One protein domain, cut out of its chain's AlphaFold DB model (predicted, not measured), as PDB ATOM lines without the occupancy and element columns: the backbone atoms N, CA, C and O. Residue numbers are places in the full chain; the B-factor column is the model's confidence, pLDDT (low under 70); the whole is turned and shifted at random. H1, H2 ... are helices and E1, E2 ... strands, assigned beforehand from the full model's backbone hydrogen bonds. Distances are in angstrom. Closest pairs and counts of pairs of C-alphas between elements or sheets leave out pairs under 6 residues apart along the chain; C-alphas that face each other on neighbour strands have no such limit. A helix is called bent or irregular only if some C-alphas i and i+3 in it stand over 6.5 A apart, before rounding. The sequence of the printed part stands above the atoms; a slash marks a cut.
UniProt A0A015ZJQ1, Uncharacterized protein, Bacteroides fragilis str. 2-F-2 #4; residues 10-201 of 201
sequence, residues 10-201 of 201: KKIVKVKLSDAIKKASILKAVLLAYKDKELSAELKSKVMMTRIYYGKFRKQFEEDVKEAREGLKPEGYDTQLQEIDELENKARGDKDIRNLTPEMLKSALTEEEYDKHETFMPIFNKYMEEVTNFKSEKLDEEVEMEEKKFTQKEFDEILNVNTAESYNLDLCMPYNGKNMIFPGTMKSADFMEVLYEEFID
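AT A GLANCE: This is residues 10 to 201 of the 201 residues of an uncharacterized protein of Bacteroides fragilis str. 2-F-2 #4 (UniProt A0A015ZJQ1). Picture two lobes of unequal size joined by a neck of two crossing helices: in the larger lobe H1 lies between the long helix H2 and the bent hairpin E3 and E4, with the small sheet of E1 and E2 beside the first residues of H1, and H6 and H7 at the end away from the neck. The smaller lobe is H3, H4 and H5a; H5b, the second arm of a bent helix that runs nearly straight, leads back from it, crosses the last part of H2 and reaches the larger lobe. You have 192 residues printed, with seven named helices and four named strands in the order E1 H1 H2 H3 H4 H5 E2 H6 E3 E4 H7. The two sheets have two strands each, E1 - E2 and E3 - E4, both antiparallel, and the class is mixed, helices and strands. The whole is loose, with a radius of gyration of the C-alphas of 22.3 A, and elongated, spanning 69 by 36 by 27 A.

HOW THE PARTS SIT: Start at E1, residues 12 to 16, whose antiparallel neighbour is E2, residues 142 to 146; look for N 13 and O 145 at 2.8 A. H1, residues 17 to 29, follows at once. It touches H2, residues 41 to 71, at a steep tilt of 48 degrees, opposite ways; the closest C-alphas, of Ala 24 and Tyr 54, are 4.8 A apart. H2 has a kink of 28 degrees near residue 56. Beyond it, H3, residues 77 to 92, touches H4, residues 102 to 108, about perpendicular at 76 degrees, the closest C-alphas being those of Ala 91 and Ala 108 at 5.0 A. H5, residues 111 to 140, was assigned as one helix by its hydrogen bonds but is bent, with C-alphas 119 and 122 at 6.5 A; its arms H5a, residues 111 to 119, and H5b, residues 122 to 140, stand at a shallow tilt of 22 degrees. H3 touches H5a, closest at the C-alphas of Ile 84 and His 117, 6.0 A. H5b touches H2 with residues 131 to 138 alone, at a steep tilt of 38 degrees, only just past shallow; the closest C-alphas are those of Arg 69 and Val 131, 6.2 A. H1 and H5b touch only at their ends, with Ser 18 and Leu 139 closest, their C-alphas 4.8 A apart. H6, residues 152 to 161, is close to but not clearly touching H2, at the C-alphas of Leu 43 and Glu 154, 6.9 A. E3, residues 166 to 175, and E4, residues 178 to 187, form an antiparallel hairpin with N 171 and O 182 at 2.8 A; E3 bends by 65 degrees at residue 169 and E4 by 69 degrees at residue 183. The C-alphas of Ser 25 and Leu 169, the closest of H1 and E3, are 5.6 A apart. H7, residues 188 to 199, and H1 only just touch, with 3 pairs of C-alphas within 8 A, closest at Ile 26 and Leu 195, 6.7 A. In H1, H3, H4, H5a, H5b, H6 and H7 every O i to N i+4 pair is within hydrogen-bond range; in H2 it is 25 of 27.

IN THESE COORDINATES: Find C-alpha 12 at (107.550, 114.940, 115.560), where E1 begins. H2 runs 44.3 A from C-alpha 41 at (96.213, 138.841, 109.903) to C-alpha 71 at (138.123, 126.846, 117.922). H3 is 21.8 A long, H5b 27.0 A, E3 23.1 A and E4 25.0 A. H7 ends at C-alpha 199, (104.461, 122.712, 103.871).

THE WHOLE: The two C-alphas farthest apart, those of Glu 111 and Lys 153, are 69.1 A apart. The printed part has no cut. The link from H1 to H2, 11 residues, is long; in it residues 33 to 34 pair with 37 to 38, antiparallel. The mean pLDDT of the printed part is 95.0, and no printed residue is under 70.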
ATOM      1  N   LYS A  10     100.967 116.690 117.613       80.25
ATOM      2  CA  LYS A  10     102.234 117.223 117.125       80.25
ATOM      3  C   LYS A  10     103.012 116.078 116.492       80.25
ATOM      4  O   LYS A  10     103.556 115.238 117.209       80.25
ATOM      5  N   LYS A  11     103.082 116.051 115.165       87.38
ATOM      6  CA  LYS A  11     103.899 115.079 114.444       87.38
ATOM      7  C   LYS A  11     105.367 115.486 114.555       87.38
ATOM      8  O   LYS A  11     105.807 116.431 113.903       87.38
ATOM      9  N   ILE A  12     106.099 114.799 115.430       92.81
ATOM     10  CA  ILE A  12     107.550 114.940 115.560       92.81
ATOM     11  C   ILE A  12     108.208 114.004 114.551       92.81
ATOM     12  O   ILE A  12     107.896 112.814 114.503       92.81
ATOM     13  N   VAL A  13     109.113 114.547 113.748       93.88
ATOM     14  CA  VAL A  13     109.903 113.823 112.755       93.88
ATOM     15  C   VAL A  13     111.385 114.025 113.029       93.88
ATOM     16  O   VAL A  13     111.797 115.072 113.532       93.88
ATOM     17  N   LYS A  14     112.181 113.019 112.671       96.69
ATOM     18  CA  LYS A  14     113.638 113.088 112.674       96.69
ATOM     19  C   LYS A  14     114.108 113.308 111.239       96.69
ATOM     20  O   LYS A  14     113.776 112.509 110.367       96.69
ATOM     21  N   VAL A  15     114.814 114.404 110.994       95.81
ATOM     22  CA  VAL A  15     115.294 114.804 109.659       95.81
ATOM     23  C   VAL A  15     116.726 115.303 109.744       95.81
ATOM     24  O   VAL A  15     117.207 115.580 110.841       95.81
ATOM     25  N   LYS A  16     117.400 115.488 108.607       96.75
ATOM     26  CA  LYS A  16     118.701 116.161 108.608       96.75
ATOM     27  C   LYS A  16     118.545 117.642 108.951       96.75
ATOM     28  O   LYS A  16     117.554 118.281 108.589       96.75
ATOM     29  N   LEU A  17     119.551 118.228 109.596       97.38
ATOM     30  CA  LEU A  17     119.584 119.659 109.898       97.38
ATOM     31  C   LEU A  17     119.481 120.507 108.621       97.38
ATOM     32  O   LEU A  17     118.815 121.543 108.617       97.38
ATOM     33  N   SER A  18     120.085 120.043 107.525       96.19
ATOM     34  CA  SER A  18     119.934 120.642 106.193       96.19
ATOM     35  C   SER A  18     118.471 120.778 105.755       96.19
ATOM     36  O   SER A  18     118.102 121.836 105.244       96.19
ATOM     37  N   ASP A  19     117.612 119.792 106.024       95.38
ATOM     38  CA  ASP A  19     116.182 119.859 105.691       95.38
ATOM     39  C   ASP A  19     115.453 120.904 106.548       95.38
ATOM     40  O   ASP A  19     114.642 121.691 106.051       95.38
ATOM     41  N   ALA A  20     115.781 120.978 107.841       96.62
ATOM     42  CA  ALA A  20     115.230 121.994 108.736       96.62
ATOM     43  C   ALA A  20     115.652 123.417 108.315       96.62
ATOM     44  O   ALA A  20     114.836 124.346 108.340       96.62
ATOM     45  N   ILE A  21     116.904 123.595 107.877       96.81
ATOM     46  CA  ILE A  21     117.415 124.872 107.358       96.81
ATOM     47  C   ILE A  21     116.790 125.210 106.001       96.81
ATOM     48  O   ILE A  21     116.419 126.368 105.790       96.81
ATOM     49  N   LYS A  22     116.598 124.230 105.109       95.88
ATOM     50  CA  LYS A  22     115.857 124.403 103.847       95.88
ATOM     51  C   LYS A  22     114.452 124.939 104.126       95.88
ATOM     52  O   LYS A  22     114.061 125.962 103.563       95.88
ATOM     53  N   LYS A  23     113.723 124.326 105.064       96.62
ATOM     54  CA  LYS A  23     112.396 124.793 105.507       96.62
ATOM     55  C   LYS A  23     112.439 126.217 106.078       96.62
ATOM     56  O   LYS A  23     111.597 127.043 105.722       96.62
ATOM     57  N   ALA A  24     113.438 126.545 106.904       97.00
ATOM     58  CA  ALA A  24     113.632 127.905 107.421       97.00
ATOM     59  C   ALA A  24     113.852 128.932 106.293       97.00
ATOM     60  O   ALA A  24     113.289 130.027 106.327       97.00
ATOM     61  N   SER A  25     114.650 128.558 105.293       97.00
ATOM     62  CA  SER A  25     114.989 129.368 104.123       97.00
ATOM     63  C   SER A  25     113.761 129.682 103.263       97.00
ATOM     64  O   SER A  25     113.481 130.851 102.986       97.00
ATOM     65  N   ILE A  26     112.961 128.658 102.939       96.88
ATOM     66  CA  ILE A  26     111.703 128.799 102.188       96.88
ATOM     67  C   ILE A  26     110.746 129.746 102.921       96.88
ATOM     68  O   ILE A  26     110.272 130.727 102.350       96.88
ATOM     69  N   LEU A  27     110.506 129.510 104.215       96.81
ATOM     70  CA  LEU A  27     109.596 130.343 105.004       96.81
ATOM     71  C   LEU A  27     110.067 131.788 105.105       96.81
ATOM     72  O   LEU A  27     109.243 132.704 105.067       96.81
ATOM     73  N   LYS A  28     111.376 132.026 105.234       96.50
ATOM     74  CA  LYS A  28     111.947 133.379 105.241       96.50
ATOM     75  C   LYS A  28     111.658 134.121 103.930       96.50
ATOM     76  O   LYS A  28     111.436 135.327 103.981       96.50
ATOM     77  N   ALA A  29     111.594 133.416 102.802       97.12
ATOM     78  CA  ALA A  29     111.318 134.002 101.493       97.12
ATOM     79  C   ALA A  29     109.827 134.318 101.239       97.12
ATOM     80  O   ALA A  29     109.534 135.212 100.448       97.12
ATOM     81  N   VAL A  30     108.886 133.656 101.930       97.44
ATOM     82  CA  VAL A  30     107.434 133.907 101.773       97.44
ATOM     83  C   VAL A  30     107.075 135.375 102.055       97.44
ATOM     84  O   VAL A  30     107.231 135.892 103.155       97.44
ATOM     85  N   LEU A  31     106.529 136.091 101.091       97.75
ATOM     86  CA  LEU A  31     106.096 137.471 101.269       97.75
ATOM     87  C   LEU A  31     104.800 137.510 102.081       97.75
ATOM     88  O   LEU A  31     103.829 136.823 101.769       97.75
ATOM     89  N   LEU A  32     104.794 138.340 103.125       97.88
ATOM     90  CA  LEU A  32     103.599 138.608 103.935       97.88
ATOM     91  C   LEU A  32     102.675 139.635 103.268       97.88
ATOM     92  O   LEU A  32     101.470 139.639 103.507       97.88
ATOM     93  N   ALA A  33     103.274 140.499 102.453       97.19
ATOM     94  CA  ALA A  33     102.640 141.512 101.632       97.19
ATOM     95  C   ALA A  33     103.494 141.713 100.377       97.19
ATOM     96  O   ALA A  33     104.726 141.679 100.455       97.19
ATOM     97  N   TYR A  34     102.854 141.926  99.235       97.12
ATOM     98  CA  TYR A  34     103.535 142.253  97.991       97.12
ATOM     99  C   TYR A  34     102.605 143.042  97.074       97.12
ATOM    100  O   TYR A  34     101.472 142.631  96.821       97.12
ATOM    101  N   LYS A  35     103.104 144.171  96.557       94.56
ATOM    102  CA  LYS A  35     102.306 145.163  95.818       94.56
ATOM    103  C   LYS A  35     101.102 145.613  96.663       94.56
ATOM    104  O   LYS A  35     101.290 146.079  97.780       94.56
ATOM    105  N   ASP A  36      99.895 145.486  96.131       95.69
ATOM    106  CA  ASP A  36      98.611 145.848  96.736       95.69
ATOM    107  C   ASP A  36      97.932 144.680  97.474       95.69
ATOM    108  O   ASP A  36      96.816 144.827  97.970       95.69
ATOM    109  N   LYS A  37      98.595 143.521  97.559       96.69
ATOM    110  CA  LYS A  37      98.068 142.323  98.214       96.69
ATOM    111  C   LYS A  37      98.801 142.027  99.508       96.69
ATOM    112  O   LYS A  37     100.013 142.208  99.628       96.69
ATOM    113  N   GLU A  38      98.064 141.493 100.466       97.62
ATOM    114  CA  GLU A  38      98.582 141.167 101.781       97.62
ATOM    115  C   GLU A  38      97.855 139.946 102.349       97.62
ATOM    116  O   GLU A  38      96.662 139.764 102.102       97.62
ATOM    117  N   LEU A  39      98.573 139.106 103.102       98.12
ATOM    118  CA  LEU A  39      97.950 137.990 103.810       98.12
ATOM    119  C   LEU A  39      96.973 138.517 104.875       98.12
ATOM    120  O   LEU A  39      97.151 139.589 105.465       98.12
ATOM    121  N   SER A  40      95.964 137.728 105.195       97.94
ATOM    122  CA  SER A  40      95.110 137.897 106.362       97.94
ATOM    123  C   SER A  40      95.952 137.942 107.636       97.94
ATOM    124  O   SER A  40      97.021 137.334 107.730       97.94
ATOM    125  N   ALA A  41      95.484 138.681 108.644       98.00
ATOM    126  CA  ALA A  41      96.213 138.841 109.903       98.00
ATOM    127  C   ALA A  41      96.512 137.493 110.588       98.00
ATOM    128  O   ALA A  41      97.605 137.298 111.122       98.00
ATOM    129  N   GLU A  42      95.560 136.559 110.520       97.62
ATOM    130  CA  GLU A  42      95.693 135.207 111.061       97.62
ATOM    131  C   GLU A  42      96.812 134.427 110.359       97.62
ATOM    132  O   GLU A  42      97.743 133.952 111.019       97.62
ATOM    133  N   LEU A  43      96.795 134.374 109.024       97.81
ATOM    134  CA  LEU A  43      97.812 133.650 108.263       97.81
ATOM    135  C   LEU A  43      99.197 134.289 108.400       97.81
ATOM    136  O   LEU A  43     100.195 133.585 108.557       97.81
ATOM    137  N   LYS A  44      99.269 135.621 108.433       98.12
ATOM    138  CA  LYS A  44     100.513 136.359 108.693       98.12
ATOM    139  C   LYS A  44     101.143 135.942 110.022       98.12
ATOM    140  O   LYS A  44     102.339 135.654 110.075       98.12
ATOM    141  N   SER A  45     100.331 135.870 111.079       98.06
ATOM    142  CA  SER A  45     100.763 135.406 112.399       98.06
ATOM    143  C   SER A  45     101.269 133.963 112.341       98.06
ATOM    144  O   SER A  45     102.368 133.670 112.819       98.06
ATOM    145  N   LYS A  46     100.535 133.071 111.666       97.75
ATOM    146  CA  LYS A  46     100.934 131.666 111.499       97.75
ATOM    147  C   LYS A  46     102.264 131.524 110.754       97.75
ATOM    148  O   LYS A  46     103.150 130.813 111.234       97.75
ATOM    149  N   VAL A  47     102.455 132.225 109.632       97.94
ATOM    150  CA  VAL A  47     103.728 132.237 108.884       97.94
ATOM    151  C   VAL A  47     104.866 132.747 109.769       97.94
ATOM    152  O   VAL A  47     105.926 132.128 109.815       97.94
ATOM    153  N   MET A  48     104.653 133.825 110.528       98.06
ATOM    154  CA  MET A  48     105.667 134.373 111.438       98.06
ATOM    155  C   MET A  48     106.040 133.416 112.573       98.06
ATOM    156  O   MET A  48     107.225 133.211 112.835       98.06
ATOM    157  N   MET A  49     105.065 132.766 113.205       97.75
ATOM    158  CA  MET A  49     105.334 131.759 114.238       97.75
ATOM    159  C   MET A  49     106.088 130.552 113.672       97.75
ATOM    160  O   MET A  49     107.010 130.034 114.304       97.75
ATOM    161  N   THR A  50     105.749 130.146 112.450       97.25
ATOM    162  CA  THR A  50     106.422 129.053 111.736       97.25
ATOM    163  C   THR A  50     107.865 129.439 111.380       97.25
ATOM    164  O   THR A  50     108.787 128.653 111.599       97.25
ATOM    165  N   ARG A  51     108.105 130.681 110.935       97.50
ATOM    166  CA  ARG A  51     109.456 131.229 110.715       97.50
ATOM    167  C   ARG A  51     110.310 131.201 111.969       97.50
ATOM    168  O   ARG A  51     111.456 130.780 111.897       97.50
ATOM    169  N   ILE A  52     109.765 131.639 113.104       97.69
ATOM    170  CA  ILE A  52     110.479 131.612 114.388       97.69
ATOM    171  C   ILE A  52     110.841 130.170 114.746       97.69
ATOM    172  O   ILE A  52     111.977 129.894 115.136       97.69
ATOM    173  N   TYR A  53     109.895 129.243 114.563       97.50
ATOM    174  CA  TYR A  53     110.101 127.833 114.858       97.50
ATOM    175  C   TYR A  53     111.253 127.219 114.056       97.50
ATOM    176  O   TYR A  53     112.135 126.617 114.661       97.50
ATOM    177  N   TYR A  54     111.276 127.372 112.727       97.25
ATOM    178  CA  TYR A  54     112.360 126.810 111.909       97.25
ATOM    179  C   TYR A  54     113.649 127.639 111.975       97.25
ATOM    180  O   TYR A  54     114.749 127.094 111.903       97.25
ATOM    181  N   GLY A  55     113.535 128.952 112.182       97.25
ATOM    182  CA  GLY A  55     114.670 129.866 112.297       97.25
ATOM    183  C   GLY A  55     115.621 129.514 113.441       97.25
ATOM    184  O   GLY A  55     116.816 129.780 113.332       97.25
ATOM    185  N   LYS A  56     115.135 128.846 114.497       97.12
ATOM    186  CA  LYS A  56     115.985 128.366 115.598       97.12
ATOM    187  C   LYS A  56     117.061 127.375 115.130       97.12
ATOM    188  O   LYS A  56     118.176 127.442 115.627       97.12
ATOM    189  N   PHE A  57     116.757 126.500 114.163       97.31
ATOM    190  CA  PHE A  57     117.712 125.509 113.652       97.31
ATOM    191  C   PHE A  57     118.830 126.190 112.873       97.31
ATOM    192  O   PHE A  57     120.003 125.875 113.054       97.31
ATOM    193  N   ARG A  58     118.470 127.185 112.054       95.88
ATOM    194  CA  ARG A  58     119.456 127.993 111.342       95.88
ATOM    195  C   ARG A  58     120.330 128.792 112.304       95.88
ATOM    196  O   ARG A  58     121.540 128.833 112.121       95.88
ATOM    197  N   LYS A  59     119.731 129.395 113.330       96.88
ATOM    198  CA  LYS A  59     120.474 130.149 114.339       96.88
ATOM    199  C   LYS A  59     121.459 129.256 115.101       96.88
ATOM    200  O   LYS A  59     122.614 129.636 115.223       96.88
ATOM    201  N   GLN A  60     121.025 128.070 115.532       96.94
ATOM    202  CA  GLN A  60     121.902 127.100 116.195       96.94
ATOM    203  C   GLN A  60     123.077 126.710 115.293       96.94
ATOM    204  O   GLN A  60     124.222 126.781 115.716       96.94
ATOM    205  N   PHE A  61     122.810 126.393 114.023       97.62
ATOM    206  CA  PHE A  61     123.863 126.095 113.052       97.62
ATOM    207  C   PHE A  61     124.871 127.246 112.902       97.62
ATOM    208  O   PHE A  61     126.076 127.015 112.863       97.62
ATOM    209  N   GLU A  62     124.402 128.492 112.811       97.00
ATOM    210  CA  GLU A  62     125.279 129.663 112.695       97.00
ATOM    211  C   GLU A  62     126.129 129.888 113.953       97.00
ATOM    212  O   GLU A  62     127.293 130.274 113.835       97.00
ATOM    213  N   GLU A  63     125.574 129.622 115.136       98.19
ATOM    214  CA  GLU A  63     126.295 129.669 116.411       98.19
ATOM    215  C   GLU A  63     127.369 128.574 116.483       98.19
ATOM    216  O   GLU A  63     128.532 128.895 116.733       98.19
ATOM    217  N   ASP A  64     127.027 127.330 116.143       97.88
ATOM    218  CA  ASP A  64     127.962 126.197 116.130       97.88
ATOM    219  C   ASP A  64     129.116 126.435 115.141       97.88
ATOM    220  O   ASP A  64     130.286 126.197 115.441       97.88
ATOM    221  N   VAL A  65     128.810 126.961 113.951       97.00
ATOM    222  CA  VAL A  65     129.821 127.319 112.943       97.00
ATOM    223  C   VAL A  65     130.712 128.458 113.424       97.00
ATOM    224  O   VAL A  65     131.904 128.470 113.111       97.00
ATOM    225  N   LYS A  66     130.156 129.437 114.142       97.38
ATOM    226  CA  LYS A  66     130.940 130.533 114.715       97.38
ATOM    227  C   LYS A  66     131.899 130.007 115.781       97.38
ATOM    228  O   LYS A  66     133.066 130.380 115.758       97.38
ATOM    229  N   GLU A  67     131.431 129.132 116.665       97.62
ATOM    230  CA  GLU A  67     132.272 128.494 117.680       97.62
ATOM    231  C   GLU A  67     133.382 127.657 117.036       97.62
ATOM    232  O   GLU A  67     134.554 127.849 117.355       97.62
ATOM    233  N   ALA A  68     133.048 126.818 116.052       97.31
ATOM    234  CA  ALA A  68     134.032 126.025 115.322       97.31
ATOM    235  C   ALA A  68     135.066 126.897 114.598       97.31
ATOM    236  O   ALA A  68     136.248 126.575 114.591       97.31
ATOM    237  N   ARG A  69     134.651 128.028 114.015       96.25
ATOM    238  CA  ARG A  69     135.574 128.965 113.360       96.25
ATOM    239  C   ARG A  69     136.603 129.549 114.308       96.25
ATOM    240  O   ARG A  69     137.727 129.745 113.864       96.25
ATOM    241  N   GLU A  70     136.226 129.842 115.547       96.00
ATOM    242  CA  GLU A  70     137.166 130.327 116.558       96.00
ATOM    243  C   GLU A  70     138.011 129.181 117.127       96.00
ATOM    244  O   GLU A  70     139.216 129.340 117.285       96.00
ATOM    245  N   GLY A  71     137.418 128.007 117.368       96.12
ATOM    246  CA  GLY A  71     138.123 126.846 117.922       96.12
ATOM    247  C   GLY A  71     139.123 126.187 116.964       96.12
ATOM    248  O   GLY A  71     140.142 125.669 117.410       96.12
ATOM    249  N   LEU A  72     138.855 126.217 115.655       96.38
ATOM    250  CA  LEU A  72     139.751 125.697 114.611       96.38
ATOM    251  C   LEU A  72     140.807 126.720 114.174       96.38
ATOM    252  O   LEU A  72     141.710 126.383 113.410       96.38
ATOM    253  N   LYS A  73     140.683 127.982 114.601       95.44
ATOM    254  CA  LYS A  73     141.566 129.059 114.156       95.44
ATOM    255  C   LYS A  73     142.985 128.836 114.704       95.44
ATOM    256  O   LYS A  73     143.148 128.742 115.922       95.44
ATOM    257  N   PRO A  74     144.019 128.786 113.846       94.81
ATOM    258  CA  PRO A  74     145.401 128.693 114.305       94.81
ATOM    259  C   PRO A  74     145.830 129.911 115.136       94.81
ATOM    260  O   PRO A  74     145.331 131.024 114.952       94.81
ATOM    261  N   GLU A  75     146.803 129.720 116.027       94.06
ATOM    262  CA  GLU A  75     147.401 130.830 116.772       94.06
ATOM    263  C   GLU A  75     148.060 131.837 115.814       94.06
ATOM    264  O   GLU A  75     148.756 131.454 114.876       94.06
ATOM    265  N   GLY A  76     147.817 133.132 116.032       93.50
ATOM    266  CA  GLY A  76     148.351 134.204 115.183       93.50
ATOM    267  C   GLY A  76     147.680 134.345 113.810       93.50
ATOM    268  O   GLY A  76     148.042 135.255 113.067       93.50
ATOM    269  N   TYR A  77     146.683 133.510 113.487       94.75
ATOM    270  CA  TYR A  77     146.038 133.481 112.172       94.75
ATOM    271  C   TYR A  77     145.473 134.835 111.738       94.75
ATOM    272  O   TYR A  77     145.705 135.246 110.609       94.75
ATOM    273  N   ASP A  78     144.766 135.549 112.621       95.25
ATOM    274  CA  ASP A  78     144.136 136.829 112.263       95.25
ATOM    275  C   ASP A  78     145.184 137.899 111.908       95.25
ATOM    276  O   ASP A  78     144.991 138.670 110.970       95.25
ATOM    277  N   THR A  79     146.319 137.918 112.614       95.81
ATOM    278  CA  THR A  79     147.439 138.818 112.303       95.81
ATOM    279  C   THR A  79     148.091 138.438 110.980       95.81
ATOM    280  O   THR A  79     148.291 139.301 110.134       95.81
ATOM    281  N   GLN A  80     148.372 137.151 110.769       95.31
ATOM    282  CA  GLN A  80     148.968 136.680 109.518       95.31
ATOM    283  C   GLN A  80     148.051 136.936 108.319       95.31
ATOM    284  O   GLN A  80     148.526 137.377 107.279       95.31
ATOM    285  N   LEU A  81     146.740 136.724 108.468       95.94
ATOM    286  CA  LEU A  81     145.758 136.995 107.421       95.94
ATOM    287  C   LEU A  81     145.751 138.477 107.033       95.94
ATOM    288  O   LEU A  81     145.770 138.782 105.848       95.94
ATOM    289  N   GLN A  82     145.780 139.388 108.012       95.69
ATOM    290  CA  GLN A  82     145.870 140.829 107.746       95.69
ATOM    291  C   GLN A  82     147.143 141.193 106.980       95.69
ATOM    292  O   GLN A  82     147.084 141.940 106.008       95.69
ATOM    293  N   GLU A  83     148.286 140.639 107.383       95.44
ATOM    294  CA  GLU A  83     149.550 140.863 106.682       95.44
ATOM    295  C   GLU A  83     149.488 140.335 105.242       95.44
ATOM    296  O   GLU A  83     149.926 141.015 104.318       95.44
ATOM    297  N   ILE A  84     148.907 139.151 105.025       95.19
ATOM    298  CA  ILE A  84     148.723 138.591 103.682       95.19
ATOM    299  C   ILE A  84     147.769 139.444 102.839       95.19
ATOM    300  O   ILE A  84     148.087 139.717 101.682       95.19
ATOM    301  N   ASP A  85     146.665 139.932 103.404       94.12
ATOM    302  CA  ASP A  85     145.737 140.829 102.708       94.12
ATOM    303  C   ASP A  85     146.444 142.120 102.248       94.12
ATOM    304  O   ASP A  85     146.212 142.602 101.136       94.12
ATOM    305  N   GLU A  86     147.341 142.684 103.061       94.69
ATOM    306  CA  GLU A  86     148.153 143.848 102.683       94.69
ATOM    307  C   GLU A  86     149.112 143.540 101.524       94.69
ATOM    308  O   GLU A  86     149.217 144.332 100.580       94.69
ATOM    309  N   LEU A  87     149.768 142.375 101.550       94.88
ATOM    310  CA  LEU A  87     150.650 141.927 100.467       94.88
ATOM    311  C   LEU A  87     149.876 141.691  99.166       94.88
ATOM    312  O   LEU A  87     150.309 142.122  98.093       94.88
ATOM    313  N   GLU A  88     148.706 141.060  99.240       93.69
ATOM    314  CA  GLU A  88     147.849 140.862  98.076       93.69
ATOM    315  C   GLU A  88     147.339 142.195  97.522       93.69
ATOM    316  O   GLU A  88     147.358 142.404  96.309       93.69
ATOM    317  N   ASN A  89     146.948 143.141  98.375       92.94
ATOM    318  CA  ASN A  89     146.541 144.475  97.933       92.94
ATOM    319  C   ASN A  89     147.694 145.234  97.260       92.94
ATOM    320  O   ASN A  89     147.497 145.835  96.200       92.94
ATOM    321  N   LYS A  90     148.913 145.145  97.806       92.31
ATOM    322  CA  LYS A  90     150.130 145.697  97.189       92.31
ATOM    323  C   LYS A  90     150.373 145.105  95.798       92.31
ATOM    324  O   LYS A  90     150.629 145.849  94.854       92.31
ATOM    325  N   ALA A  91     150.262 143.784  95.656       92.31
ATOM    326  CA  ALA A  91     150.469 143.097  94.381       92.31
ATOM    327  C   ALA A  91     149.350 143.352  93.357       92.31
ATOM    328  O   ALA A  91     149.589 143.378  92.144       92.31
ATOM    329  N   ARG A  92     148.123 143.562  93.835       93.50
ATOM    330  CA  ARG A  92     146.960 143.904  93.010       93.50
ATOM    331  C   ARG A  92     147.052 145.323  92.458       93.50
ATOM    332  O   ARG A  92     146.763 145.527  91.275       93.50
ATOM    333  N   GLY A  93     147.475 146.280  93.286       88.19
ATOM    334  CA  GLY A  93     147.391 147.704  92.970       88.19
ATOM    335  C   GLY A  93     145.950 148.099  92.629       88.19
ATOM    336  O   GLY A  93     145.011 147.630  93.264       88.19
ATOM    337  N   ASP A  94     145.768 148.883  91.567       87.06
ATOM    338  CA  ASP A  94     144.445 149.349  91.113       87.06
ATOM    339  C   ASP A  94     143.695 148.344  90.216       87.06
ATOM    340  O   ASP A  94     142.664 148.668  89.622       87.06
ATOM    341  N   LYS A  95     144.219 147.124  90.038       86.19
ATOM    342  CA  LYS A  95     143.594 146.135  89.152       86.19
ATOM    343  C   LYS A  95     142.330 145.575  89.800       86.19
ATOM    344  O   LYS A  95     142.386 144.975  90.869       86.19
ATOM    345  N   ASP A  96     141.208 145.667  89.093       84.19
ATOM    346  CA  ASP A  96     139.956 145.009  89.480       84.19
ATOM    347  C   ASP A  96     139.990 143.514  89.119       84.19
ATOM    348  O   ASP A  96     139.360 143.041  88.172       84.19
ATOM    349  N   ILE A  97     140.829 142.768  89.839       85.25
ATOM    350  CA  ILE A  97     140.967 141.316  89.719       85.25
ATOM    351  C   ILE A  97     140.778 140.668  91.084       85.25
ATOM    352  O   ILE A  97     141.269 141.152  92.102       85.25
ATOM    353  N   ARG A  98     140.055 139.546  91.101       77.81
ATOM    354  CA  ARG A  98     139.752 138.825  92.345       77.81
ATOM    355  C   ARG A  98     140.878 137.900  92.794       77.81
ATOM    356  O   ARG A  98     141.079 137.764  93.989       77.81
ATOM    357  N   ASN A  99     141.599 137.298  91.846       84.06
ATOM    358  CA  ASN A  99     142.640 136.310  92.123       84.06
ATOM    359  C   ASN A  99     143.965 136.775  91.512       84.06
ATOM    360  O   ASN A  99     144.010 137.121  90.329       84.06
ATOM    361  N   LEU A 100     145.030 136.760  92.309       88.38
ATOM    362  CA  LEU A 100     146.387 137.054  91.859       88.38
ATOM    363  C   LEU A 100     147.063 135.775  91.374       88.38
ATOM    364  O   LEU A 100     146.883 134.713  91.967       88.38
ATOM    365  N   THR A 101     147.845 135.866  90.298       90.69
ATOM    366  CA  THR A 101     148.701 134.744  89.895       90.69
ATOM    367  C   THR A 101     150.017 134.769  90.680       90.69
ATOM    368  O   THR A 101     150.448 135.845  91.116       90.69
ATOM    369  N   PRO A 102     150.705 133.624  90.822       90.94
ATOM    370  CA  PRO A 102     152.029 133.582  91.439       90.94
ATOM    371  C   PRO A 102     153.029 134.543  90.782       90.94
ATOM    372  O   PRO A 102     153.838 135.156  91.471       90.94
ATOM    373  N   GLU A 103     152.962 134.737  89.461       91.56
ATOM    374  CA  GLU A 103     153.828 135.684  88.748       91.56
ATOM    375  C   GLU A 103     153.558 137.131  89.163       91.56
ATOM    376  O   GLU A 103     154.495 137.916  89.295       91.56
ATOM    377  N   MET A 104     152.290 137.488  89.391       92.00
ATOM    378  CA  MET A 104     151.925 138.826  89.850       92.00
ATOM    379  C   MET A 104     152.475 139.098  91.248       92.00
ATOM    380  O   MET A 104     153.080 140.149  91.457       92.00
ATOM    381  N   LEU A 105     152.334 138.134  92.162       93.44
ATOM    382  CA  LEU A 105     152.899 138.213  93.510       93.44
ATOM    383  C   LEU A 105     154.427 138.348  93.451       93.44
ATOM    384  O   LEU A 105     154.968 139.326  93.958       93.44
ATOM    385  N   LYS A 106     155.118 137.458  92.727       93.94
ATOM    386  CA  LYS A 106     156.586 137.507  92.559       93.94
ATOM    387  C   LYS A 106     157.093 138.803  91.931       93.94
ATOM    388  O   LYS A 106     158.209 139.219  92.210       93.94
ATOM    389  N   SER A 107     156.308 139.423  91.048       92.88
ATOM    390  CA  SER A 107     156.700 140.674  90.387       92.88
ATOM    391  C   SER A 107     156.571 141.912  91.277       92.88
ATOM    392  O   SER A 107     157.222 142.920  91.006       92.88
ATOM    393  N   ALA A 108     155.718 141.855  92.304       93.25
ATOM    394  CA  ALA A 108     155.349 143.007  93.123       93.25
ATOM    395  C   ALA A 108     155.867 142.934  94.567       93.25
ATOM    396  O   ALA A 108     155.980 143.968  95.233       93.25
ATOM    397  N   LEU A 109     156.161 141.729  95.051       95.50
ATOM    398  CA  LEU A 109     156.628 141.458  96.404       95.50
ATOM    399  C   LEU A 109     158.141 141.229  96.438       95.50
ATOM    400  O   LEU A 109     158.747 140.814  95.449       95.50
ATOM    401  N   THR A 110     158.758 141.499  97.587       96.69
ATOM    402  CA  THR A 110     160.119 141.020  97.865       96.69
ATOM    403  C   THR A 110     160.120 139.498  98.043       96.69
ATOM    404  O   THR A 110     159.072 138.885  98.240       96.69
ATOM    405  N   GLU A 111     161.301 138.876  97.996       95.69
ATOM    406  CA  GLU A 111     161.447 137.433  98.246       95.69
ATOM    407  C   GLU A 111     160.897 137.041  99.630       95.69
ATOM    408  O   GLU A 111     160.097 136.120  99.731       95.69
ATOM    409  N   GLU A 112     161.205 137.825 100.669       95.75
ATOM    410  CA  GLU A 112     160.697 137.610 102.032       95.75
ATOM    411  C   GLU A 112     159.165 137.738 102.129       95.75
ATOM    412  O   GLU A 112     158.506 136.927 102.780       95.75
ATOM    413  N   GLU A 113     158.577 138.741 101.471       96.06
ATOM    414  CA  GLU A 113     157.122 138.936 101.432       96.06
ATOM    415  C   GLU A 113     156.420 137.783 100.694       96.06
ATOM    416  O   GLU A 113     155.373 137.303 101.135       96.06
ATOM    417  N   TYR A 114     157.001 137.320  99.585       95.56
ATOM    418  CA  TYR A 114     156.477 136.192  98.822       95.56
ATOM    419  C   TYR A 114     156.562 134.877  99.611       95.56
ATOM    420  O   TYR A 114     155.576 134.147  99.687       95.56
ATOM    421  N   ASP A 115     157.692 134.607 100.267       94.88
ATOM    422  CA  ASP A 115     157.874 133.413 101.101       94.88
ATOM    423  C   ASP A 115     156.891 133.384 102.280       94.88
ATOM    424  O   ASP A 115     156.359 132.326 102.640       94.88
ATOM    425  N   LYS A 116     156.598 134.552 102.865       94.50
ATOM    426  CA  LYS A 116     155.582 134.698 103.912       94.50
ATOM    427  C   LYS A 116     154.182 134.346 103.399       94.50
ATOM    428  O   LYS A 116     153.467 133.609 104.079       94.50
ATOM    429  N   HIS A 117     153.814 134.826 102.207       94.94
ATOM    430  CA  HIS A 117     152.554 134.472 101.534       94.94
ATOM    431  C   HIS A 117     152.452 132.963 101.299       94.94
ATOM    432  O   HIS A 117     151.531 132.322 101.809       94.94
ATOM    433  N   GLU A 118     153.446 132.370 100.638       94.31
ATOM    434  CA  GLU A 118     153.469 130.937 100.324       94.31
ATOM    435  C   GLU A 118     153.429 130.054 101.578       94.31
ATOM    436  O   GLU A 118     152.784 129.007 101.578       94.31
ATOM    437  N   THR A 119     154.065 130.477 102.674       95.00
ATOM    438  CA  THR A 119     154.041 129.733 103.945       95.00
ATOM    439  C   THR A 119     152.666 129.783 104.619       95.00
ATOM    440  O   THR A 119     152.252 128.811 105.257       95.00
ATOM    441  N   PHE A 120     151.935 130.891 104.478       95.38
ATOM    442  CA  PHE A 120     150.606 131.050 105.067       95.38
ATOM    443  C   PHE A 120     149.515 130.309 104.285       95.38
ATOM    444  O   PHE A 120     148.599 129.749 104.892       95.38
ATOM    445  N   MET A 121     149.605 130.246 102.953       93.69
ATOM    446  CA  MET A 121     148.548 129.659 102.118       93.69
ATOM    447  C   MET A 121     148.155 128.216 102.494       93.69
ATOM    448  O   MET A 121     146.955 127.931 102.548       93.69
ATOM    449  N   PRO A 122     149.081 127.288 102.812       95.75
ATOM    450  CA  PRO A 122     148.725 125.965 103.324       95.75
ATOM    451  C   PRO A 122     147.935 126.004 104.638       95.75
ATOM    452  O   PRO A 122     147.013 125.207 104.813       95.75
ATOM    453  N   ILE A 123     148.263 126.933 105.545       96.12
ATOM    454  CA  ILE A 123     147.563 127.121 106.825       96.12
ATOM    455  C   ILE A 123     146.140 127.622 106.564       96.12
ATOM    456  O   ILE A 123     145.183 127.041 107.074       96.12
ATOM    457  N   PHE A 124     146.000 128.645 105.717       95.25
ATOM    458  CA  PHE A 124     144.709 129.177 105.280       95.25
ATOM    459  C   PHE A 124     143.832 128.098 104.640       95.25
ATOM    460  O   PHE A 124     142.688 127.896 105.048       95.25
ATOM    461  N   ASN A 125     144.378 127.366 103.667       95.00
ATOM    462  CA  ASN A 125     143.648 126.325 102.945       95.00
ATOM    463  C   ASN A 125     143.176 125.218 103.889       95.00
ATOM    464  O   ASN A 125     142.015 124.813 103.817       95.00
ATOM    465  N   LYS A 126     144.043 124.775 104.807       96.75
ATOM    466  CA  LYS A 126     143.695 123.774 105.815       96.75
ATOM    467  C   LYS A 126     142.591 124.272 106.752       96.75
ATOM    468  O   LYS A 126     141.604 123.569 106.939       96.75
ATOM    469  N   TYR A 127     142.713 125.488 107.283       97.00
ATOM    470  CA  TYR A 127     141.685 126.087 108.140       97.00
ATOM    471  C   TYR A 127     140.326 126.176 107.427       97.00
ATOM    472  O   TYR A 127     139.294 125.768 107.964       97.00
ATOM    473  N   MET A 128     140.315 126.655 106.180       95.19
ATOM    474  CA  MET A 128     139.093 126.763 105.382       95.19
ATOM    475  C   MET A 128     138.480 125.397 105.062       95.19
ATOM    476  O   MET A 128     137.249 125.264 105.055       95.19
ATOM    477  N   GLU A 129     139.305 124.381 104.817       95.69
ATOM    478  CA  GLU A 129     138.852 123.006 104.623       95.69
ATOM    479  C   GLU A 129     138.211 122.436 105.893       95.69
ATOM    480  O   GLU A 129     137.095 121.921 105.812       95.69
ATOM    481  N   GLU A 130     138.851 122.578 107.053       97.25
ATOM    482  CA  GLU A 130     138.336 122.095 108.341       97.25
ATOM    483  C   GLU A 130     136.998 122.756 108.698       97.25
ATOM    484  O   GLU A 130     136.027 122.069 109.018       97.25
ATOM    485  N   VAL A 131     136.889 124.077 108.529       96.69
ATOM    486  CA  VAL A 131     135.623 124.808 108.719       96.69
ATOM    487  C   VAL A 131     134.549 124.335 107.733       96.69
ATOM    488  O   VAL A 131     133.366 124.272 108.076       96.69
ATOM    489  N   THR A 132     134.924 124.017 106.493       95.62
ATOM    490  CA  THR A 132     133.982 123.513 105.481       95.62
ATOM    491  C   THR A 132     133.516 122.094 105.803       95.62
ATOM    492  O   THR A 132     132.331 121.802 105.645       95.62
ATOM    493  N   ASN A 133     134.410 121.232 106.291       96.56
ATOM    494  CA  ASN A 133     134.077 119.881 106.747       96.56
ATOM    495  C   ASN A 133     133.109 119.937 107.923       96.56
ATOM    496  O   ASN A 133     132.034 119.349 107.837       96.56
ATOM    497  N   PHE A 134     133.424 120.747 108.937       97.81
ATOM    498  CA  PHE A 134     132.550 120.952 110.087       97.81
ATOM    499  C   PHE A 134     131.140 121.375 109.658       97.81
ATOM    500  O   PHE A 134     130.155 120.778 110.079       97.81
ATOM    501  N   LYS A 135     131.024 122.373 108.768       97.06
ATOM    502  CA  LYS A 135     129.721 122.814 108.241       97.06
ATOM    503  C   LYS A 135     128.954 121.675 107.577       97.06
ATOM    504  O   LYS A 135     127.760 121.537 107.821       97.06
ATOM    505  N   SER A 136     129.622 120.896 106.729       97.19
ATOM    506  CA  SER A 136     128.996 119.783 106.016       97.19
ATOM    507  C   SER A 136     128.503 118.708 106.975       97.19
ATOM    508  O   SER A 136     127.348 118.308 106.889       97.19
ATOM    509  N   GLU A 137     129.357 118.274 107.901       97.25
ATOM    510  CA  GLU A 137     129.022 117.269 108.912       97.25
ATOM    511  C   GLU A 137     127.854 117.739 109.777       97.25
ATOM    512  O   GLU A 137     126.895 116.999 109.989       97.25
ATOM    513  N   LYS A 138     127.872 119.013 110.183       97.56
ATOM    514  CA  LYS A 138     126.802 119.609 110.980       97.56
ATOM    515  C   LYS A 138     125.460 119.607 110.248       97.56
ATOM    516  O   LYS A 138     124.426 119.370 110.862       97.56
ATOM    517  N   LEU A 139     125.459 119.833 108.934       97.44
ATOM    518  CA  LEU A 139     124.251 119.783 108.098       97.44
ATOM    519  C   LEU A 139     123.690 118.369 107.898       97.44
ATOM    520  O   LEU A 139     122.507 118.234 107.565       97.44
ATOM    521  N   ASP A 140     124.522 117.345 108.084       96.25
ATOM    522  CA  ASP A 140     124.137 115.934 108.025       96.25
ATOM    523  C   ASP A 140     123.637 115.378 109.364       96.25
ATOM    524  O   ASP A 140     123.049 114.294 109.379       96.25
ATOM    525  N   GLU A 141     123.813 116.106 110.473       97.25
ATOM    526  CA  GLU A 141     123.261 115.712 111.769       97.25
ATOM    527  C   GLU A 141     121.732 115.619 111.725       97.25
ATOM    528  O   GLU A 141     121.045 116.427 111.094       97.25
ATOM    529  N   GLU A 142     121.185 114.638 112.440       97.56
ATOM    530  CA  GLU A 142     119.743 114.478 112.570       97.56
ATOM    531  C   GLU A 142     119.188 115.327 113.718       97.56
ATOM    532  O   GLU A 142     119.696 115.298 114.839       97.56
ATOM    533  N   VAL A 143     118.084 116.023 113.457       97.19
ATOM    534  CA  VAL A 143     117.348 116.825 114.436       97.19
ATOM    535  C   VAL A 143     115.892 116.391 114.509       97.19
ATOM    536  O   VAL A 143     115.284 115.992 113.515       97.19
ATOM    537  N   GLU A 144     115.314 116.502 115.701       96.69
ATOM    538  CA  GLU A 144     113.882 116.326 115.899       96.69
ATOM    539  C   GLU A 144     113.152 117.655 115.717       96.69
ATOM    540  O   GLU A 144     113.505 118.685 116.307       96.69
ATOM    541  N   MET A 145     112.097 117.635 114.909       94.94
ATOM    542  CA  MET A 145     111.252 118.796 114.685       94.94
ATOM    543  C   MET A 145     109.782 118.411 114.567       94.94
ATOM    544  O   MET A 145     109.430 117.318 114.148       94.94
ATOM    545  N   GLU A 146     108.914 119.343 114.929       94.31
ATOM    546  CA  GLU A 146     107.483 119.282 114.695       94.31
ATOM    547  C   GLU A 146     107.222 119.737 113.258       94.31
ATOM    548  O   GLU A 146     107.655 120.827 112.867       94.31
ATOM    549  N   GLU A 147     106.508 118.929 112.479       92.31
ATOM    550  CA  GLU A 147     106.057 119.351 111.156       92.31
ATOM    551  C   GLU A 147     104.989 120.435 111.294       92.31
ATOM    552  O   GLU A 147     103.933 120.234 111.894       92.31
ATOM    553  N   LYS A 148     105.270 121.615 110.736       94.06
ATOM    554  CA  LYS A 148     104.282 122.684 110.604       94.06
ATOM    555  C   LYS A 148     103.752 122.673 109.183       94.06
ATOM    556  O   LYS A 148     104.533 122.765 108.240       94.06
ATOM    557  N   LYS A 149     102.432 122.588 109.054       94.44
ATOM    558  CA  LYS A 149     101.737 122.519 107.772       94.44
ATOM    559  C   LYS A 149     100.723 123.653 107.627       94.44
ATOM    560  O   LYS A 149     100.162 124.146 108.618       94.44
ATOM    561  N   PHE A 150     100.513 124.082 106.391       95.88
ATOM    562  CA  PHE A 150      99.417 124.956 105.999       95.88
ATOM    563  C   PHE A 150      98.350 124.125 105.287       95.88
ATOM    564  O   PHE A 150      98.634 123.133 104.627       95.88
ATOM    565  N   THR A 151      97.102 124.537 105.441       96.62
ATOM    566  CA  THR A 151      95.979 123.974 104.693       96.62
ATOM    567  C   THR A 151      96.022 124.446 103.240       96.62
ATOM    568  O   THR A 151      96.594 125.497 102.946       96.62
ATOM    569  N   GLN A 152      95.324 123.743 102.342       96.94
ATOM    570  CA  GLN A 152      95.180 124.177 100.947       96.94
ATOM    571  C   GLN A 152      94.675 125.625 100.833       96.94
ATOM    572  O   GLN A 152      95.208 126.414 100.065       96.94
ATOM    573  N   LYS A 153      93.694 126.009 101.659       96.88
ATOM    574  CA  LYS A 153      93.136 127.369 101.654       96.88
ATOM    575  C   LYS A 153      94.179 128.428 102.026       96.88
ATOM    576  O   LYS A 153      94.204 129.505 101.439       96.88
ATOM    577  N   GLU A 154      95.020 128.137 103.016       97.62
ATOM    578  CA  GLU A 154      96.111 129.031 103.413       97.62
ATOM    579  C   GLU A 154      97.182 129.109 102.318       97.62
ATOM    580  O   GLU A 154      97.710 130.189 102.059       97.62
ATOM    581  N   PHE A 155      97.474 127.998 101.637       97.75
ATOM    582  CA  PHE A 155      98.376 127.996 100.487       97.75
ATOM    583  C   PHE A 155      97.856 128.859  99.341       97.75
ATOM    584  O   PHE A 155      98.609 129.673  98.811       97.75
ATOM    585  N   ASP A 156      96.575 128.740  98.995       97.50
ATOM    586  CA  ASP A 156      95.956 129.544  97.938       97.50
ATOM    587  C   ASP A 156      96.083 131.048  98.245       97.50
ATOM    588  O   ASP A 156      96.313 131.873  97.358       97.50
ATOM    589  N   GLU A 157      95.979 131.428  99.518       97.75
ATOM    590  CA  GLU A 157      96.198 132.801  99.970       97.75
ATOM    591  C   GLU A 157      97.672 133.227  99.854       97.75
ATOM    592  O   GLU A 157      97.958 134.317  99.347       97.75
ATOM    593  N   ILE A 158      98.612 132.357 100.246       97.75
ATOM    594  CA  ILE A 158     100.053 132.590 100.065       97.75
ATOM    595  C   ILE A 158     100.376 132.798  98.585       97.75
ATOM    596  O   ILE A 158     101.013 133.802  98.251       97.75
ATOM    597  N   LEU A 159      99.895 131.914  97.710       96.94
ATOM    598  CA  LEU A 159     100.071 131.970  96.259       96.94
ATOM    599  C   LEU A 159      99.546 133.288  95.676       96.94
ATOM    600  O   LEU A 159     100.204 133.920  94.852       96.94
ATOM    601  N   ASN A 160      98.384 133.750  96.144       96.88
ATOM    602  CA  ASN A 160      97.768 134.987  95.666       96.88
ATOM    603  C   ASN A 160      98.593 136.245  95.970       96.88
ATOM    604  O   ASN A 160      98.578 137.187  95.165       96.88
ATOM    605  N   VAL A 161      99.283 136.279  97.114       97.69
ATOM    606  CA  VAL A 161     100.170 137.384  97.515       97.69
ATOM    607  C   VAL A 161     101.537 137.255  96.846       97.69
ATOM    608  O   VAL A 161     102.101 138.237  96.361       97.69
ATOM    609  N   ASN A 162     102.074 136.043  96.784       97.25
ATOM    610  CA  ASN A 162     103.445 135.783  96.384       97.25
ATOM    611  C   ASN A 162     103.600 135.712  94.857       97.25
ATOM    612  O   ASN A 162     103.781 134.659  94.265       97.25
ATOM    613  N   THR A 163     103.553 136.880  94.219       96.19
ATOM    614  CA  THR A 163     103.615 137.035  92.752       96.19
ATOM    615  C   THR A 163     104.909 137.697  92.268       96.19
ATOM    616  O   THR A 163     104.943 138.299  91.192       96.19
ATOM    617  N   ALA A 164     105.975 137.643  93.073       96.50
ATOM    618  CA  ALA A 164     107.290 138.116  92.647       96.50
ATOM    619  C   ALA A 164     107.853 137.186  91.562       96.50
ATOM    620  O   ALA A 164     107.574 135.988  91.569       96.50
ATOM    621  N   GLU A 165     108.658 137.724  90.642       96.81
ATOM    622  CA  GLU A 165     109.269 136.936  89.555       96.81
ATOM    623  C   GLU A 165     110.223 135.859  90.092       96.81
ATOM    624  O   GLU A 165     110.306 134.752  89.552       96.81
ATOM    625  N   SER A 166     110.916 136.177  91.186       97.12
ATOM    626  CA  SER A 166     111.873 135.291  91.831       97.12
ATOM    627  C   SER A 166     112.050 135.598  93.316       97.12
ATOM    628  O   SER A 166     111.809 136.719  93.764       97.12
ATOM    629  N   TYR A 167     112.561 134.611  94.044       97.38
ATOM    630  CA  TYR A 167     112.787 134.641  95.483       97.38
ATOM    631  C   TYR A 167     114.253 134.374  95.794       97.38
ATOM    632  O   TYR A 167     114.854 133.479  95.202       97.38
ATOM    633  N   ASN A 168     114.817 135.131  96.735       95.31
ATOM    634  CA  ASN A 168     116.151 134.867  97.263       95.31
ATOM    635  C   ASN A 168     116.045 133.948  98.472       95.31
ATOM    636  O   ASN A 168     115.276 134.216  99.399       95.31
ATOM    637  N   LEU A 169     116.839 132.890  98.461       94.56
ATOM    638  CA  LEU A 169     116.840 131.873  99.493       94.56
ATOM    639  C   LEU A 169     118.224 131.237  99.597       94.56
ATOM    640  O   LEU A 169     119.006 131.220  98.650       94.56
ATOM    641  N   ASP A 170     118.498 130.689 100.767       93.44
ATOM    642  CA  ASP A 170     119.627 129.804 100.989       93.44
ATOM    643  C   ASP A 170     119.283 128.410 100.444       93.44
ATOM    644  O   ASP A 170     118.327 127.776 100.905       93.44
ATOM    645  N   LEU A 171     120.054 127.948  99.462       91.25
ATOM    646  CA  LEU A 171     119.949 126.633  98.842       91.25
ATOM    647  C   LEU A 171     120.878 125.655  99.562       91.25
ATOM    648  O   LEU A 171     122.089 125.865  99.605       91.25
ATOM    649  N   CYS A 172     120.303 124.588 100.113       90.38
ATOM    650  CA  CYS A 172     121.050 123.480 100.704       90.38
ATOM    651  C   CYS A 172     121.242 122.402  99.635       90.38
ATOM    652  O   CYS A 172     120.262 121.803  99.196       90.38
ATOM    653  N   MET A 173     122.477 122.180  99.188       89.81
ATOM    654  CA  MET A 173     122.769 121.208  98.131       89.81
ATOM    655  C   MET A 173     124.166 120.594  98.281       89.81
ATOM    656  O   MET A 173     125.067 121.247  98.819       89.81
ATOM    657  N   PRO A 174     124.372 119.358  97.794       89.62
ATOM    658  CA  PRO A 174     125.689 118.750  97.766       89.62
ATOM    659  C   PRO A 174     126.587 119.451  96.738       89.62
ATOM    660  O   PRO A 174     126.197 119.670  95.591       89.62
ATOM    661  N   TYR A 175     127.815 119.761  97.135       88.19
ATOM    662  CA  TYR A 175     128.866 120.305  96.283       88.19
ATOM    663  C   TYR A 175     130.194 119.633  96.635       88.19
ATOM    664  O   TYR A 175     130.606 119.629  97.791       88.19
ATOM    665  N   ASN A 176     130.853 119.017  95.647       88.88
ATOM    666  CA  ASN A 176     132.086 118.238  95.843       88.88
ATOM    667  C   ASN A 176     132.000 117.215  96.996       88.88
ATOM    668  O   ASN A 176     132.936 117.063  97.777       88.88
ATOM    669  N   GLY A 177     130.856 116.531  97.121       88.31
ATOM    670  CA  GLY A 177     130.621 115.523  98.162       88.31
ATOM    671  C   GLY A 177     130.326 116.079  99.560       88.31
ATOM    672  O   GLY A 177     130.190 115.292 100.488       88.31
ATOM    673  N   LYS A 178     130.204 117.404  99.715       91.31
ATOM    674  CA  LYS A 178     129.893 118.078 100.983       91.31
ATOM    675  C   LYS A 178     128.537 118.769 100.899       91.31
ATOM    676  O   LYS A 178     128.222 119.382  99.881       91.31
ATOM    677  N   ASN A 179     127.745 118.709 101.961       91.69
ATOM    678  CA  ASN A 179     126.521 119.493 102.062       91.69
ATOM    679  C   ASN A 179     126.870 120.948 102.354       91.69
ATOM    680  O   ASN A 179     127.626 121.255 103.275       91.69
ATOM    681  N   MET A 180     126.341 121.854 101.538       93.25
ATOM    682  CA  MET A 180     126.669 123.269 101.609       93.25
ATOM    683  C   MET A 180     125.420 124.130 101.484       93.25
ATOM    684  O   MET A 180     124.407 123.721 100.917       93.25
ATOM    685  N   ILE A 181     125.525 125.344 102.021       93.88
ATOM    686  CA  ILE A 181     124.500 126.375 101.926       93.88
ATOM    687  C   ILE A 181     125.029 127.489 101.032       93.88
ATOM    688  O   ILE A 181     126.068 128.081 101.335       93.88
ATOM    689  N   PHE A 182     124.290 127.801  99.972       92.62
ATOM    690  CA  PHE A 182     124.619 128.879  99.046       92.62
ATOM    691  C   PHE A 182     123.472 129.884  98.947       92.62
ATOM    692  O   PHE A 182     122.317 129.465  98.884       92.62
ATOM    693  N   PRO A 183     123.755 131.194  98.874       93.69
ATOM    694  CA  PRO A 183     122.738 132.147  98.463       93.69
ATOM    695  C   PRO A 183     122.355 131.860  97.009       93.69
ATOM    696  O   PRO A 183     123.218 131.713  96.142       93.69
ATOM    697  N   GLY A 184     121.059 131.783  96.741       94.12
ATOM    698  CA  GLY A 184     120.535 131.527  95.412       94.12
ATOM    699  C   GLY A 184     119.225 132.251  95.159       94.12
ATOM    700  O   GLY A 184     118.620 132.852  96.050       94.12
ATOM    701  N   THR A 185     118.790 132.168  93.908       95.62
ATOM    702  CA  THR A 185     117.526 132.727  93.447       95.62
ATOM    703  C   THR A 185     116.710 131.618  92.796       95.62
ATOM    704  O   THR A 185     117.239 130.844  92.001       95.62
ATOM    705  N   MET A 186     115.424 131.546  93.123       96.06
ATOM    706  CA  MET A 186     114.481 130.572  92.573       96.06
ATOM    707  C   MET A 186     113.329 131.302  91.893       96.06
ATOM    708  O   MET A 186     112.853 132.322  92.398       96.06
ATOM    709  N   LYS A 187     112.900 130.812  90.728       97.25
ATOM    710  CA  LYS A 187     111.764 131.395  90.010       97.25
ATOM    711  C   LYS A 187     110.475 131.158  90.787       97.25
ATOM    712  O   LYS A 187     110.356 130.184  91.521       97.25
ATOM    713  N   SER A 188     109.506 132.045  90.586       96.25
ATOM    714  CA  SER A 188     108.218 132.008  91.285       96.25
ATOM    715  C   SER A 188     107.530 130.639  91.244       96.25
ATOM    716  O   SER A 188     107.129 130.132  92.283       96.25
ATOM    717  N   ALA A 189     107.445 130.019  90.059       95.69
ATOM    718  CA  ALA A 189     106.787 128.724  89.882       95.69
ATOM    719  C   ALA A 189     107.467 127.619  90.707       95.69
ATOM    720  O   ALA A 189     106.809 126.995  91.535       95.69
ATOM    721  N   ASP A 190     108.785 127.468  90.553       96.50
ATOM    722  CA  ASP A 190     109.584 126.482  91.290       96.50
ATOM    723  C   ASP A 190     109.501 126.721  92.810       96.50
ATOM    724  O   ASP A 190     109.396 125.787  93.599       96.50
ATOM    725  N   PHE A 191     109.498 127.989  93.241       97.31
ATOM    726  CA  PHE A 191     109.360 128.343  94.655       97.31
ATOM    727  C   PHE A 191     108.003 127.927  95.224       97.31
ATOM    728  O   PHE A 191     107.948 127.417  96.343       97.31
ATOM    729  N   MET A 192     106.919 128.120  94.469       97.06
ATOM    730  CA  MET A 192     105.584 127.697  94.899       97.06
ATOM    731  C   MET A 192     105.447 126.185  94.968       97.06
ATOM    732  O   MET A 192     104.836 125.691  95.910       97.06
ATOM    733  N   GLU A 193     106.024 125.464  94.011       96.62
ATOM    734  CA  GLU A 193     106.049 124.000  94.009       96.62
ATOM    735  C   GLU A 193     106.784 123.468  95.243       96.62
ATOM    736  O   GLU A 193     106.216 122.713  96.026       96.62
ATOM    737  N   VAL A 194     107.993 123.969  95.507       95.62
ATOM    738  CA  VAL A 194     108.771 123.574  96.689       95.62
ATOM    739  C   VAL A 194     108.059 123.958  97.990       95.62
ATOM    740  O   VAL A 194     108.051 123.185  98.946       95.62
ATOM    741  N   LEU A 195     107.445 125.143  98.065       96.81
ATOM    742  CA  LEU A 195     106.653 125.538  99.232       96.81
ATOM    743  C   LEU A 195     105.477 124.575  99.451       96.81
ATOM    744  O   LEU A 195     105.203 124.213 100.597       96.81
ATOM    745  N   TYR A 196     104.806 124.170  98.371       96.88
ATOM    746  CA  TYR A 196     103.692 123.233  98.412       96.88
ATOM    747  C   TYR A 196     104.135 121.873  98.960       96.88
ATOM    748  O   TYR A 196     103.609 121.421  99.975       96.88
ATOM    749  N   GLU A 197     105.157 121.265  98.355       95.38
ATOM    750  CA  GLU A 197     105.689 119.956  98.760       95.38
ATOM    751  C   GLU A 197     106.125 119.930 100.231       95.38
ATOM    752  O   GLU A 197     105.893 118.966 100.965       95.38
ATOM    753  N   GLU A 198     106.762 121.005 100.688       94.69
ATOM    754  CA  GLU A 198     107.363 121.036 102.015       94.69
ATOM    755  C   GLU A 198     106.347 121.325 103.123       94.69
ATOM    756  O   GLU A 198     106.494 120.812 104.244       94.69
ATOM    757  N   PHE A 199     105.328 122.139 102.841       95.44
ATOM    758  CA  PHE A 199     104.461 122.712 103.871       95.44
ATOM    759  C   PHE A 199     102.976 122.413 103.715       95.44
ATOM    760  O   PHE A 199     102.228 122.767 104.621       95.44
ATOM    761  N   ILE A 200     102.548 121.752 102.646       92.25
ATOM    762  CA  ILE A 200     101.156 121.326 102.465       92.25
ATOM    763  C   ILE A 200     101.065 119.813 102.685       92.25
ATOM    764  O   ILE A 200     102.069 119.101 102.560       92.25
ATOM    765  N   ASP A 201      99.906 119.368 103.165       70.75
ATOM    766  CA  ASP A 201      99.558 117.954 103.354       70.75
ATOM    767  C   ASP A 201      98.910 117.363 102.096       70.75
ATOM    768  O   ASP A 201      98.129 118.090 101.438       70.75
TER     769      ASP A 201